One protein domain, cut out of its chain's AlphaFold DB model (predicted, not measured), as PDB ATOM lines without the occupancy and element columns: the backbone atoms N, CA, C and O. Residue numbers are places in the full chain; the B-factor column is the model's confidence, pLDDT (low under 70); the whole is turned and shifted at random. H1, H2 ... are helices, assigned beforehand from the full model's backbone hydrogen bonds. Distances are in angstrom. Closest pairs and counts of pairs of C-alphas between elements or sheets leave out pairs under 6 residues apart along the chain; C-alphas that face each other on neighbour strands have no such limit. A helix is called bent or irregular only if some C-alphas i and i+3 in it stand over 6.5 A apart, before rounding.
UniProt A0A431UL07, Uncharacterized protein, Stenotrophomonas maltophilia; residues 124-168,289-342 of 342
ATOM      1  N   ILE A 124     162.064 135.386 223.522       90.62
ATOM      2  CA  ILE A 124     161.720 136.779 223.184       90.62
ATOM      3  C   ILE A 124     162.366 137.748 224.180       90.62
ATOM      4  O   ILE A 124     163.026 138.705 223.772       90.62
ATOM      5  N   GLU A 125     162.236 137.482 225.480       92.56
ATOM      6  CA  GLU A 125     162.841 138.308 226.527       92.56
ATOM      7  C   GLU A 125     164.373 138.319 226.418       92.56
ATOM      8  O   GLU A 125     165.008 139.377 226.468       92.56
ATOM      9  N   ARG A 126     164.979 137.155 226.157       91.25
ATOM     10  CA  ARG A 126     166.420 137.036 225.919       91.25
ATOM     11  C   ARG A 126     166.869 137.812 224.681       91.25
ATOM     12  O   ARG A 126     167.930 138.431 224.723       91.25
ATOM     13  N   LEU A 127     166.112 137.780 223.585       90.19
ATOM     14  CA  LEU A 127     166.430 138.538 222.373       90.19
ATOM     15  C   LEU A 127     166.360 140.047 222.634       90.19
ATOM     16  O   LEU A 127     167.264 140.773 222.226       90.19
ATOM     17  N   ALA A 128     165.338 140.514 223.357       90.69
ATOM     18  CA  ALA A 128     165.222 141.914 223.759       90.69
ATOM     19  C   ALA A 128     166.410 142.355 224.632       90.69
ATOM     20  O   ALA A 128     166.998 143.413 224.390       90.69
ATOM     21  N   LEU A 129     166.811 141.514 225.591       89.06
ATOM     22  CA  LEU A 129     167.997 141.733 226.415       89.06
ATOM     23  C   LEU A 129     169.266 141.823 225.558       89.06
ATOM     24  O   LEU A 129     170.004 142.796 225.670       89.06
ATOM     25  N   LEU A 130     169.504 140.840 224.682       88.44
ATOM     26  CA  LEU A 130     170.691 140.795 223.826       88.44
ATOM     27  C   LEU A 130     170.770 142.000 222.894       88.44
ATOM     28  O   LEU A 130     171.832 142.605 222.801       88.44
ATOM     29  N   ASN A 131     169.667 142.382 222.249       89.69
ATOM     30  CA  ASN A 131     169.635 143.568 221.396       89.69
ATOM     31  C   ASN A 131     170.030 144.815 222.187       89.69
ATOM     32  O   ASN A 131     170.922 145.541 221.760       89.69
ATOM     33  N   ARG A 132     169.452 145.017 223.379       84.75
ATOM     34  CA  ARG A 132     169.814 146.141 224.251       84.75
ATOM     35  C   ARG A 132     171.299 146.119 224.625       84.75
ATOM     36  O   ARG A 132     171.967 147.141 224.494       84.75
ATOM     37  N   THR A 133     171.825 144.970 225.051       81.12
ATOM     38  CA  THR A 133     173.229 144.829 225.473       81.12
ATOM     39  C   THR A 133     174.213 145.001 224.316       81.12
ATOM     40  O   THR A 133     175.266 145.601 224.498       81.12
ATOM     41  N   LEU A 134     173.894 144.504 223.117       81.56
ATOM     42  CA  LEU A 134     174.756 144.636 221.938       81.56
ATOM     43  C   LEU A 134     174.755 146.059 221.364       81.56
ATOM     44  O   LEU A 134     175.717 146.442 220.708       81.56
ATOM     45  N   THR A 135     173.701 146.841 221.624       86.06
ATOM     46  CA  THR A 135     173.633 148.265 221.253       86.06
ATOM     47  C   THR A 135     174.280 149.209 222.268       86.06
ATOM     48  O   THR A 135     174.364 150.408 222.002       86.06
ATOM     49  N   GLU A 136     174.731 148.719 223.429       80.94
ATOM     50  CA  GLU A 136     175.453 149.563 224.385       80.94
ATOM     51  C   GLU A 136     176.777 150.051 223.791       80.94
ATOM     52  O   GLU A 136     177.549 149.278 223.229       80.94
ATOM     53  N   ALA A 137     177.051 151.348 223.958       79.00
ATOM     54  CA  ALA A 137     178.245 151.987 223.410       79.00
ATOM     55  C   ALA A 137     179.553 151.428 224.005       79.00
ATOM     56  O   ALA A 137     180.560 151.366 223.302       79.00
ATOM     57  N   ASP A 138     179.537 150.998 225.273       86.06
ATOM     58  CA  ASP A 138     180.680 150.349 225.927       86.06
ATOM     59  C   ASP A 138     180.238 149.233 226.906       86.06
ATOM     60  O   ASP A 138     180.117 149.452 228.118       86.06
ATOM     61  N   PRO A 139     180.045 147.994 226.412       82.88
ATOM     62  CA  PRO A 139     179.656 146.856 227.247       82.88
ATOM     63  C   PRO A 139     180.687 146.513 228.338       82.88
ATOM     64  O   PRO A 139     180.336 145.937 229.373       82.88
ATOM     65  N   LYS A 140     181.973 146.846 228.138       85.94
ATOM     66  CA  LYS A 140     183.027 146.583 229.133       85.94
ATOM     67  C   LYS A 140     182.896 147.533 230.316       85.94
ATOM     68  O   LYS A 140     183.049 147.096 231.464       85.94
ATOM     69  N   GLN A 141     182.587 148.801 230.052       89.06
ATOM     70  CA  GLN A 141     182.309 149.777 231.097       89.06
ATOM     71  C   GLN A 141     181.052 149.388 231.886       89.06
ATOM     72  O   GLN A 141     181.133 149.288 233.113       89.06
ATOM     73  N   THR A 142     179.939 149.056 231.215       86.44
ATOM     74  CA  THR A 142     178.708 148.594 231.889       86.44
ATOM     75  C   THR A 142     178.977 147.380 232.780       86.44
ATOM     76  O   THR A 142     178.603 147.367 233.956       86.44
ATOM     77  N   ALA A 143     179.689 146.370 232.264       87.69
ATOM     78  CA  ALA A 143     180.033 145.177 233.035       87.69
ATOM     79  C   ALA A 143     180.892 145.504 234.268       87.69
ATOM     80  O   ALA A 143     180.721 144.897 235.326       87.69
ATOM     81  N   THR A 144     181.812 146.464 234.154       92.94
ATOM     82  CA  THR A 144     182.648 146.910 235.275       92.94
ATOM     83  C   THR A 144     181.808 147.598 236.348       92.94
ATOM     84  O   THR A 144     181.902 147.221 237.516       92.94
ATOM     85  N   THR A 145     180.923 148.521 235.964       91.75
ATOM     86  CA  THR A 145     180.003 149.202 236.889       91.75
ATOM     87  C   THR A 145     179.094 148.208 237.615       91.75
ATOM     88  O   THR A 145     178.964 148.270 238.839       91.75
ATOM     89  N   LEU A 146     178.514 147.239 236.897       91.56
ATOM     90  CA  LEU A 146     177.659 146.210 237.497       91.56
ATOM     91  C   LEU A 146     178.423 145.315 238.482       91.56
ATOM     92  O   LEU A 146     177.899 145.015 239.555       91.56
ATOM     93  N   ARG A 147     179.666 144.922 238.167       95.06
ATOM     94  CA  ARG A 147     180.513 144.148 239.095       95.06
ATOM     95  C   ARG A 147     180.859 144.941 240.350       95.06
ATOM     96  O   ARG A 147     180.798 144.391 241.444       95.06
ATOM     97  N   GLN A 148     181.190 146.223 240.209       95.06
ATOM     98  CA  GLN A 148     181.462 147.088 241.358       95.06
ATOM     99  C   GLN A 148     180.220 147.245 242.244       95.06
ATOM    100  O   GLN A 148     180.333 147.148 243.465       95.06
ATOM    101  N   ARG A 149     179.037 147.413 241.640       95.00
ATOM    102  CA  ARG A 149     177.759 147.447 242.362       95.00
ATOM    103  C   ARG A 149     177.488 146.147 243.113       95.00
ATOM    104  O   ARG A 149     177.204 146.181 244.304       95.00
ATOM    105  N   ALA A 150     177.641 145.001 242.447       95.62
ATOM    106  CA  ALA A 150     177.500 143.695 243.089       95.62
ATOM    107  C   ALA A 150     178.476 143.532 244.270       95.62
ATOM    108  O   ALA A 150     178.078 143.067 245.334       95.62
ATOM    109  N   GLY A 151     179.725 143.987 244.115       96.31
ATOM    110  CA  GLY A 151     180.717 143.992 245.192       96.31
ATOM    111  C   GLY A 151     180.306 144.849 246.394       96.31
ATOM    112  O   GLY A 151     180.459 144.412 247.532       96.31
ATOM    113  N   ARG A 152     179.730 146.039 246.169       95.25
ATOM    114  CA  ARG A 152     179.192 146.880 247.254       95.25
ATOM    115  C   ARG A 152     178.048 146.188 248.001       95.25
ATOM    116  O   ARG A 152     178.029 146.216 249.231       95.25
ATOM    117  N   PHE A 153     177.138 145.529 247.283       95.25
ATOM    118  CA  PHE A 153     176.027 144.793 247.895       95.25
ATOM    119  C   PHE A 153     176.490 143.558 248.677       95.25
ATOM    120  O   PHE A 153     175.967 143.298 249.758       95.25
ATOM    121  N   ASP A 154     177.507 142.839 248.200       96.38
ATOM    122  CA  ASP A 154     178.118 141.726 248.941       96.38
ATOM    123  C   ASP A 154     178.746 142.192 250.266       96.38
ATOM    124  O   ASP A 154     178.554 141.577 251.320       96.38
ATOM    125  N   VAL A 155     179.457 143.323 250.243       95.81
ATOM    126  CA  VAL A 155     180.019 143.926 251.461       95.81
ATOM    127  C   VAL A 155     178.908 144.311 252.440       95.81
ATOM    128  O   VAL A 155     179.018 143.996 253.625       95.81
ATOM    129  N   LEU A 156     177.825 144.937 251.964       95.31
ATOM    130  CA  LEU A 156     176.668 145.267 252.800       95.31
ATOM    131  C   LEU A 156     176.034 144.008 253.407       95.31
ATOM    132  O   LEU A 156     175.792 143.968 254.611       95.31
ATOM    133  N   GLN A 157     175.835 142.953 252.614       95.44
ATOM    134  CA  GLN A 157     175.290 141.685 253.098       95.44
ATOM    135  C   GLN A 157     176.150 141.091 254.222       95.44
ATOM    136  O   GLN A 157     175.619 140.632 255.235       95.44
ATOM    137  N   ARG A 158     177.480 141.105 254.068       95.56
ATOM    138  CA  ARG A 158     178.401 140.627 255.107       95.56
ATOM    139  C   ARG A 158     178.319 141.462 256.382       95.56
ATOM    140  O   ARG A 158     178.294 140.880 257.463       95.56
ATOM    141  N   ARG A 159     178.221 142.791 256.268       94.62
ATOM    142  CA  ARG A 159     178.037 143.688 257.424       94.62
ATOM    143  C   ARG A 159     176.724 143.420 258.149       94.62
ATOM    144  O   ARG A 159     176.740 143.251 259.360       94.62
ATOM    145  N   ILE A 160     175.622 143.284 257.410       94.56
ATOM    146  CA  ILE A 160     174.309 142.939 257.972       94.56
ATOM    147  C   ILE A 160     174.391 141.636 258.769       94.56
ATOM    148  O   ILE A 160     173.963 141.593 259.919       94.56
ATOM    149  N   ARG A 161     174.996 140.585 258.202       94.44
ATOM    150  CA  ARG A 161     175.167 139.306 258.910       94.44
ATOM    151  C   ARG A 161     176.002 139.450 260.181       94.44
ATOM    152  O   ARG A 161     175.632 138.873 261.198       94.44
ATOM    153  N   ALA A 162     177.102 140.201 260.124       92.69
ATOM    154  CA  ALA A 162     177.965 140.426 261.281       92.69
ATOM    155  C   ALA A 162     177.211 141.149 262.406       92.69
ATOM    156  O   ALA A 162     177.180 140.661 263.531       92.69
ATOM    157  N   VAL A 163     176.520 142.245 262.089       92.69
ATOM    158  CA  VAL A 163     175.747 143.007 263.077       92.69
ATOM    159  C   VAL A 163     174.586 142.183 263.647       92.69
ATOM    160  O   VAL A 163     174.352 142.190 264.855       92.69
ATOM    161  N   MET A 164     173.873 141.415 262.819       92.19
ATOM    162  CA  MET A 164     172.802 140.533 263.304       92.19
ATOM    163  C   MET A 164     173.321 139.438 264.247       92.19
ATOM    164  O   MET A 164     172.609 139.054 265.173       92.19
ATOM    165  N   ALA A 165     174.550 138.954 264.044       92.19
ATOM    166  CA  ALA A 165     175.189 137.988 264.937       92.19
ATOM    167  C   ALA A 165     175.605 138.601 266.289       92.19
ATOM    168  O   ALA A 165     175.770 137.873 267.270       92.19
ATOM    169  N   GLU A 166     175.741 139.928 266.385       90.56
ATOM    170  CA  GLU A 166     175.964 140.606 267.666       90.56
ATOM    171  C   GLU A 166     174.719 140.637 268.559       90.56
ATOM    172  O   GLU A 166     174.842 140.529 269.775       90.56
ATOM    173  N   LEU A 167     173.518 140.662 267.968       90.19
ATOM    174  CA  LEU A 167     172.231 140.536 268.670       90.19
ATOM    175  C   LEU A 167     171.494 139.240 268.307       90.19
ATOM    176  O   LEU A 167     170.271 139.217 268.099       90.19
ATOM    177  N   SER A 168     172.244 138.142 268.219       92.69
ATOM    178  CA  SER A 168     171.663 136.833 267.940       92.69
ATOM    179  C   SER A 168     170.690 136.413 269.050       92.69
ATOM    180  O   SER A 168     170.783 136.867 270.196       92.69
ATOM    181  N   LEU A 289     176.613 148.380 265.900       89.81
ATOM    182  CA  LEU A 289     175.451 148.122 265.041       89.81
ATOM    183  C   LEU A 289     175.431 148.966 263.763       89.81
ATOM    184  O   LEU A 289     174.426 148.978 263.058       89.81
ATOM    185  N   ASP A 290     176.528 149.663 263.471       89.31
ATOM    186  CA  ASP A 290     176.667 150.514 262.293       89.31
ATOM    187  C   ASP A 290     176.873 149.672 261.019       89.31
ATOM    188  O   ASP A 290     177.921 149.043 260.821       89.31
ATOM    189  N   LEU A 291     175.888 149.677 260.113       88.94
ATOM    190  CA  LEU A 291     175.989 148.985 258.824       88.94
ATOM    191  C   LEU A 291     176.815 149.789 257.811       88.94
ATOM    192  O   LEU A 291     177.163 149.265 256.742       88.94
ATOM    193  N   HIS A 292     177.155 151.038 258.140       89.62
ATOM    194  CA  HIS A 292     177.720 152.035 257.242       89.62
ATOM    195  C   HIS A 292     176.867 152.153 255.972       89.62
ATOM    196  O   HIS A 292     177.388 152.179 254.848       89.62
ATOM    197  N   TYR A 293     175.544 152.144 256.145       91.56
ATOM    198  CA  TYR A 293     174.586 152.219 255.051       91.56
ATOM    199  C   TYR A 293     174.411 153.676 254.612       91.56
ATOM    200  O   TYR A 293     173.484 154.383 254.995       91.56
ATOM    201  N   THR A 294     175.381 154.151 253.832       91.69
ATOM    202  CA  THR A 294     175.431 155.540 253.375       91.69
ATOM    203  C   THR A 294     174.333 155.847 252.360       91.69
ATOM    204  O   THR A 294     173.884 154.974 251.617       91.69
ATOM    205  N   GLN A 295     173.947 157.121 252.265       91.88
ATOM    206  CA  GLN A 295     172.915 157.572 251.330       91.88
ATOM    207  C   GLN A 295     173.155 157.137 249.866       91.88
ATOM    208  O   GLN A 295     172.215 156.620 249.264       91.88
ATOM    209  N   PRO A 296     174.377 157.217 249.291       93.06
ATOM    210  CA  PRO A 296     174.615 156.735 247.927       93.06
ATOM    211  C   PRO A 296     174.357 155.232 247.756       93.06
ATOM    212  O   PRO A 296     173.833 154.800 246.732       93.06
ATOM    213  N   LEU A 297     174.709 154.425 248.762       93.19
ATOM    214  CA  LEU A 297     174.450 152.985 248.745       93.19
ATOM    215  C   LEU A 297     172.952 152.694 248.888       93.19
ATOM    216  O   LEU A 297     172.449 151.760 248.262       93.19
ATOM    217  N   ALA A 298     172.242 153.509 249.669       92.50
ATOM    218  CA  ALA A 298     170.802 153.399 249.844       92.50
ATOM    219  C   ALA A 298     170.028 153.737 248.568       92.50
ATOM    220  O   ALA A 298     169.132 152.986 248.177       92.50
ATOM    221  N   GLU A 299     170.401 154.816 247.883       93.38
ATOM    222  CA  GLU A 299     169.838 155.188 246.582       93.38
ATOM    223  C   GLU A 299     170.102 154.095 245.537       93.38
ATOM    224  O   GLU A 299     169.184 153.672 244.831       93.38
ATOM    225  N   GLU A 300     171.329 153.566 245.490       93.62
ATOM    226  CA  GLU A 300     171.711 152.503 244.558       93.62
ATOM    227  C   GLU A 300     170.953 151.186 244.807       93.62
ATOM    228  O   GLU A 300     170.499 150.544 243.854       93.62
ATOM    229  N   LEU A 301     170.795 150.779 246.072       94.25
ATOM    230  CA  LEU A 301     170.059 149.568 246.438       94.25
ATOM    231  C   LEU A 301     168.557 149.733 246.205       94.25
ATOM    232  O   LEU A 301     167.940 148.833 245.646       94.25
ATOM    233  N   THR A 302     167.988 150.892 246.543       93.56
ATOM    234  CA  THR A 302     166.564 151.199 246.321       93.56
ATOM    235  C   THR A 302     166.223 151.217 244.832       93.56
ATOM    236  O   THR A 302     165.180 150.701 244.436       93.56
ATOM    237  N   ALA A 303     167.116 151.743 243.988       92.75
ATOM    238  CA  ALA A 303     166.955 151.706 242.536       92.75
ATOM    239  C   ALA A 303     166.996 150.275 241.966       92.75
ATOM    240  O   ALA A 303     166.383 150.009 240.933       92.75
ATOM    241  N   ALA A 304     167.713 149.351 242.617       91.81
ATOM    242  CA  ALA A 304     167.744 147.942 242.230       91.81
ATOM    243  C   ALA A 304     166.550 147.148 242.790       91.81
ATOM    244  O   ALA A 304     166.006 146.289 242.099       91.81
ATOM    245  N   ASN A 305     166.161 147.417 244.037       93.94
ATOM    246  CA  ASN A 305     165.020 146.829 244.724       93.94
ATOM    247  C   ASN A 305     164.578 147.743 245.883       93.94
ATOM    248  O   ASN A 305     165.268 147.864 246.900       93.94
ATOM    249  N   SER A 306     163.407 148.363 245.741       92.75
ATOM    250  CA  SER A 306     162.890 149.335 246.709       92.75
ATOM    251  C   SER A 306     162.537 148.722 248.065       92.75
ATOM    252  O   SER A 306     162.747 149.361 249.095       92.75
ATOM    253  N   GLU A 307     162.046 147.481 248.084       94.12
ATOM    254  CA  GLU A 307     161.676 146.763 249.305       94.12
ATOM    255  C   GLU A 307     162.914 146.461 250.161       94.12
ATOM    256  O   GLU A 307     162.952 146.791 251.348       94.12
ATOM    257  N   ILE A 308     163.971 145.920 249.547       92.25
ATOM    258  CA  ILE A 308     165.234 145.614 250.238       92.25
ATOM    259  C   ILE A 308     165.926 146.904 250.694       92.25
ATOM    260  O   ILE A 308     166.442 146.961 251.813       92.25
ATOM    261  N   GLY A 309     165.922 147.945 249.852       91.38
ATOM    262  CA  GLY A 309     166.478 149.253 250.200       91.38
ATOM    263  C   GLY A 309     165.810 149.852 251.439       91.38
ATOM    264  O   GLY A 309     166.507 150.258 252.371       91.38
ATOM    265  N   GLY A 310     164.472 149.824 251.491       89.19
ATOM    266  CA  GLY A 310     163.692 150.277 252.646       89.19
ATOM    267  C   GLY A 310     163.938 149.444 253.906       89.19
ATOM    268  O   GLY A 310     164.116 150.008 254.988       89.19
ATOM    269  N   ALA A 311     164.024 148.118 253.768       92.31
ATOM    270  CA  ALA A 311     164.334 147.223 254.881       92.31
ATOM    271  C   ALA A 311     165.721 147.507 255.487       92.31
ATOM    272  O   ALA A 311     165.856 147.553 256.709       92.31
ATOM    273  N   CYS A 312     166.742 147.762 254.659       90.81
ATOM    274  CA  CYS A 312     168.087 148.103 255.137       90.81
ATOM    275  C   CYS A 312     168.112 149.441 255.890       90.81
ATOM    276  O   CYS A 312     168.769 149.536 256.923       90.81
ATOM    277  N   THR A 313     167.347 150.444 255.438       87.69
ATOM    278  CA  THR A 313     167.224 151.739 256.132       87.69
ATOM    279  C   THR A 313     166.641 151.584 257.538       87.69
ATOM    280  O   THR A 313     167.078 152.242 258.478       87.69
ATOM    281  N   GLN A 314     165.649 150.707 257.701       91.06
ATOM    282  CA  GLN A 314     164.997 150.478 258.995       91.06
ATOM    283  C   GLN A 314     165.804 149.557 259.920       91.06
ATOM    284  O   GLN A 314     165.562 149.532 261.130       91.06
ATOM    285  N   LEU A 315     166.751 148.791 259.372       91.75
ATOM    286  CA  LEU A 315     167.459 147.745 260.099       91.75
ATOM    287  C   LEU A 315     168.318 148.303 261.241       91.75
ATOM    288  O   LEU A 315     168.224 147.792 262.355       91.75
ATOM    289  N   GLU A 316     169.094 149.367 261.013       86.56
ATOM    290  CA  GLU A 316     169.925 149.989 262.064       86.56
ATOM    291  C   GLU A 316     169.075 150.495 263.236       86.56
ATOM    292  O   GLU A 316     169.376 150.217 264.402       86.56
ATOM    293  N   ALA A 317     167.970 151.182 262.932       89.31
ATOM    294  CA  ALA A 317     167.035 151.678 263.937       89.31
ATOM    295  C   ALA A 317     166.391 150.524 264.721       89.31
ATOM    296  O   ALA A 317     166.320 150.570 265.950       89.31
ATOM    297  N   THR A 318     165.986 149.457 264.027       92.56
ATOM    298  CA  THR A 318     165.376 148.269 264.641       92.56
ATOM    299  C   THR A 318     166.359 147.536 265.552       92.56
ATOM    300  O   THR A 318     166.005 147.152 266.665       92.56
ATOM    301  N   LEU A 319     167.609 147.362 265.118       91.44
ATOM    302  CA  LEU A 319     168.657 146.722 265.914       91.44
ATOM    303  C   LEU A 319     169.027 147.559 267.138       91.44
ATOM    304  O   LEU A 319     169.180 147.013 268.229       91.44
ATOM    305  N   THR A 320     169.104 148.880 266.980       90.19
ATOM    306  CA  THR A 320     169.361 149.809 268.087       90.19
ATOM    307  C   THR A 320     168.227 149.782 269.109       90.19
ATOM    308  O   THR A 320     168.489 149.680 270.308       90.19
ATOM    309  N   ALA A 321     166.971 149.794 268.649       91.62
ATOM    310  CA  ALA A 321     165.799 149.672 269.511       91.62
ATOM    311  C   ALA A 321     165.753 148.312 270.223       91.62
ATOM    312  O   ALA A 321     165.460 148.246 271.414       91.62
ATOM    313  N   ARG A 322     166.101 147.223 269.525       91.00
ATOM    314  CA  ARG A 322     166.192 145.885 270.121       91.00
ATOM    315  C   ARG A 322     167.287 145.810 271.182       91.00
ATOM    316  O   ARG A 322     167.035 145.242 272.240       91.00
ATOM    317  N   ARG A 323     168.468 146.390 270.930       92.38
ATOM    318  CA  ARG A 323     169.543 146.487 271.929       92.38
ATOM    319  C   ARG A 323     169.038 147.194 273.175       92.38
ATOM    320  O   ARG A 323     169.138 146.607 274.240       92.38
ATOM    321  N   ALA A 324     168.444 148.379 273.015       89.81
ATOM    322  CA  ALA A 324     167.876 149.148 274.120       89.81
ATOM    323  C   ALA A 324     166.836 148.335 274.907       89.81
ATOM    324  O   ALA A 324     166.942 148.220 276.119       89.81
ATOM    325  N   ALA A 325     165.894 147.676 274.226       89.75
ATOM    326  CA  ALA A 325     164.879 146.857 274.888       89.75
ATOM    327  C   ALA A 325     165.477 145.686 275.692       89.75
ATOM    328  O   ALA A 325     165.049 145.426 276.816       89.75
ATOM    329  N   VAL A 326     166.479 144.990 275.139       88.75
ATOM    330  CA  VAL A 326     167.166 143.882 275.825       88.75
ATOM    331  C   VAL A 326     167.975 144.404 277.013       88.75
ATOM    332  O   VAL A 326     167.889 143.848 278.109       88.75
ATOM    333  N   THR A 327     168.736 145.484 276.821       86.56
ATOM    334  CA  THR A 327     169.543 146.075 277.890       86.56
ATOM    335  C   THR A 327     168.678 146.687 278.978       86.56
ATOM    336  O   THR A 327     169.034 146.533 280.132       86.56
ATOM    337  N   ASP A 328     167.526 147.287 278.681       85.56
ATOM    338  CA  ASP A 328     166.640 147.877 279.694       85.56
ATOM    339  C   ASP A 328     165.939 146.797 280.527       85.56
ATOM    340  O   ASP A 328     165.868 146.895 281.758       85.56
ATOM    341  N   ALA A 329     165.485 145.718 279.878       78.75
ATOM    342  CA  ALA A 329     164.850 144.586 280.552       78.75
ATOM    343  C   ALA A 329     165.787 143.891 281.561       78.75
ATOM    344  O   ALA A 329     165.325 143.390 282.593       78.75
ATOM    345  N   GLY A 330     167.099 143.876 281.289       67.69
ATOM    346  CA  GLY A 330     168.118 143.316 282.186       67.69
ATOM    347  C   GLY A 330     168.850 144.341 283.069       67.69
ATOM    348  O   GLY A 330     169.252 144.016 284.186       67.69
ATOM    349  N   GLY A 331     169.012 145.574 282.593       58.09
ATOM    350  CA  GLY A 331     169.938 146.603 283.082       58.09
ATOM    351  C   GLY A 331     169.382 147.471 284.202       58.09
ATOM    352  O   GLY A 331     170.119 147.767 285.143       58.09
ATOM    353  N   GLY A 332     168.066 147.724 284.230       53.59
ATOM    354  CA  GLY A 332     167.402 148.370 285.375       53.59
ATOM    355  C   GLY A 332     167.584 147.621 286.708       53.59
ATOM    356  O   GLY A 332     167.294 148.157 287.777       53.59
ATOM    357  N   ARG A 333     168.101 146.383 286.665       51.03
ATOM    358  CA  ARG A 333     168.416 145.536 287.825       51.03
ATOM    359  C   ARG A 333     169.922 145.325 288.060       51.03
ATOM    360  O   ARG A 333     170.286 144.818 289.117       51.03
ATOM    361  N   ILE A 334     170.785 145.719 287.116       49.44
ATOM    362  CA  ILE A 334     172.254 145.567 287.188       49.44
ATOM    363  C   ILE A 334     172.951 146.920 287.448       49.44
ATOM    364  O   ILE A 334     173.902 146.966 288.236       49.44
ATOM    365  N   GLU A 335     172.464 148.018 286.851       41.75
ATOM    366  CA  GLU A 335     173.075 149.362 286.914       41.75
ATOM    367  C   GLU A 335     172.903 150.089 288.255       41.75
ATOM    368  O   GLU A 335     173.661 151.011 288.558       41.75
ATOM    369  N   THR A 336     171.980 149.660 289.119       42.84
ATOM    370  CA  THR A 336     171.761 150.302 290.427       42.84
ATOM    371  C   THR A 336     172.956 150.226 291.386       42.84
ATOM    372  O   THR A 336     172.892 150.843 292.443       42.84
ATOM    373  N   ALA A 337     174.066 149.555 291.037       42.09
ATOM    374  CA  ALA A 337     175.276 149.564 291.870       42.09
ATOM    375  C   ALA A 337     176.600 149.934 291.174       42.09
ATOM    376  O   ALA A 337     177.608 150.046 291.864       42.09
ATOM    377  N   THR A 338     176.646 150.228 289.867       35.78
ATOM    378  CA  THR A 338     177.851 150.895 289.312       35.78
ATOM    379  C   THR A 338     178.019 152.290 289.918       35.78
ATOM    380  O   THR A 338     179.138 152.736 290.146       35.78
ATOM    381  N   ARG A 339     176.907 152.939 290.290       31.03
ATOM    382  CA  ARG A 339     176.894 154.206 291.036       31.03
ATOM    383  C   ARG A 339     177.218 154.095 292.529       31.03
ATOM    384  O   ARG A 339     177.391 155.132 293.149       31.03
ATOM    385  N   SER A 340     177.289 152.896 293.117       31.41
ATOM    386  CA  SER A 340     177.647 152.730 294.538       31.41
ATOM    387  C   SER A 340     179.122 152.373 294.758       31.41
ATOM    388  O   SER A 340     179.521 152.151 295.897       31.41
ATOM    389  N   MET A 341     179.913 152.277 293.682       29.50
ATOM    390  CA  MET A 341     181.370 152.063 293.716       29.50
ATOM    391  C   MET A 341     182.165 153.267 293.177       29.50
ATOM    392  O   MET A 341     183.367 153.148 292.950       29.50
ATOM    393  N   SER A 342     181.505 154.407 292.947       27.86
ATOM    394  CA  SER A 342     182.128 155.713 292.670       27.86
ATOM    395  C   SER A 342     181.892 156.636 293.855       27.86
ATOM    396  O   SER A 342     182.825 157.386 294.202       27.86
TER     397      SER A 342
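AT A GLANCE: This is residues 124 to 168 and 289 to 342 of the 342 residues of an uncharacterized protein of Stenotrophomonas maltophilia (UniProt A0A431UL07). The domain is a long, thin rod made mainly by two long helical stretches, H2 and the arm H4b, which run nearly parallel but are staggered along the rod, one end of H2 coming near the beginning of H4b. A small helical hairpin of H3 and the arm H4a sits next to H2; H1, of which residues 124 to 132 stand free, turns off steeply at one end, and H5 sticks out at the other. The printed part has 99 residues with five named helices, in the order H1, H2, H3, H4, H5, and no named strand; its class is all helix. It is extended, with a radius of gyration of the C-alphas of 21.6 A and spans of 73 by 25 by 21 A.

HOW THE PARTS SIT: H1, residues 124 to 134, and H2, residues 139 to 166, are close but not clearly touching, the closest C-alphas, those of Thr 133 and Pro 139, being 7.0 A apart. They run opposite ways at a steep tilt of 69 degrees, only just short of about perpendicular. H3, residues 295 to 304, is close to H2 but not clearly touching it; their closest C-alphas, those of Phe 153 and Leu 301, are 7.8 A apart. H4, residues 306 to 331, was assigned as one helix by its hydrogen bonds but is bent, with C-alphas 313 and 316 6.7 A apart; its arms H4a, residues 306 to 313, and H4b, residues 316 to 331, stand at a steep tilt of 40 degrees. H3 and H4a touch as a helical hairpin, opposite ways at a shallow tilt of 27 degrees; their closest C-alphas, those of Thr 302 and Gly 309, are 4.3 A apart. H2 and H4b run the same way at a shallow tilt of 9 degrees, close but not clearly touching, with the closest C-alphas, those of Met 164 and Leu 319, 7.9 A apart. H5, residues 335 to 340, and H4b meet only through their link. Every O i to N i+4 pair is within hydrogen-bond range in H1, H2, H3, H4a and H4b; in H5 it is 0 of 2, with 2 of 3 O i to N i+3 pairs within range.

IN THESE COORDINATES: H1 begins at C-alpha 124, (161.720, 136.779, 223.184), and is 15.3 A long. H2 measures 41.1 A, H3 14.2 A, H4a 10.6 A and H4b 21.3 A; C-alpha 166, the last of H2, is at (175.964, 140.606, 267.666). H5, 9.5 A long, ends at C-alpha 340, (177.647, 152.730, 294.538).

THE WHOLE: The C-alphas of Ile 124 and Ser 342, the two farthest apart, are 74.9 A apart. Residues 169 to 288 are not printed, and C-alphas 168 and 289 are 12.3 A apart across the cut. The links H1 to H2, H3 to H4 and H4 to H5 are tight. The mean pLDDT of the printed part is 84.5, with residues 330 to 342 under 70.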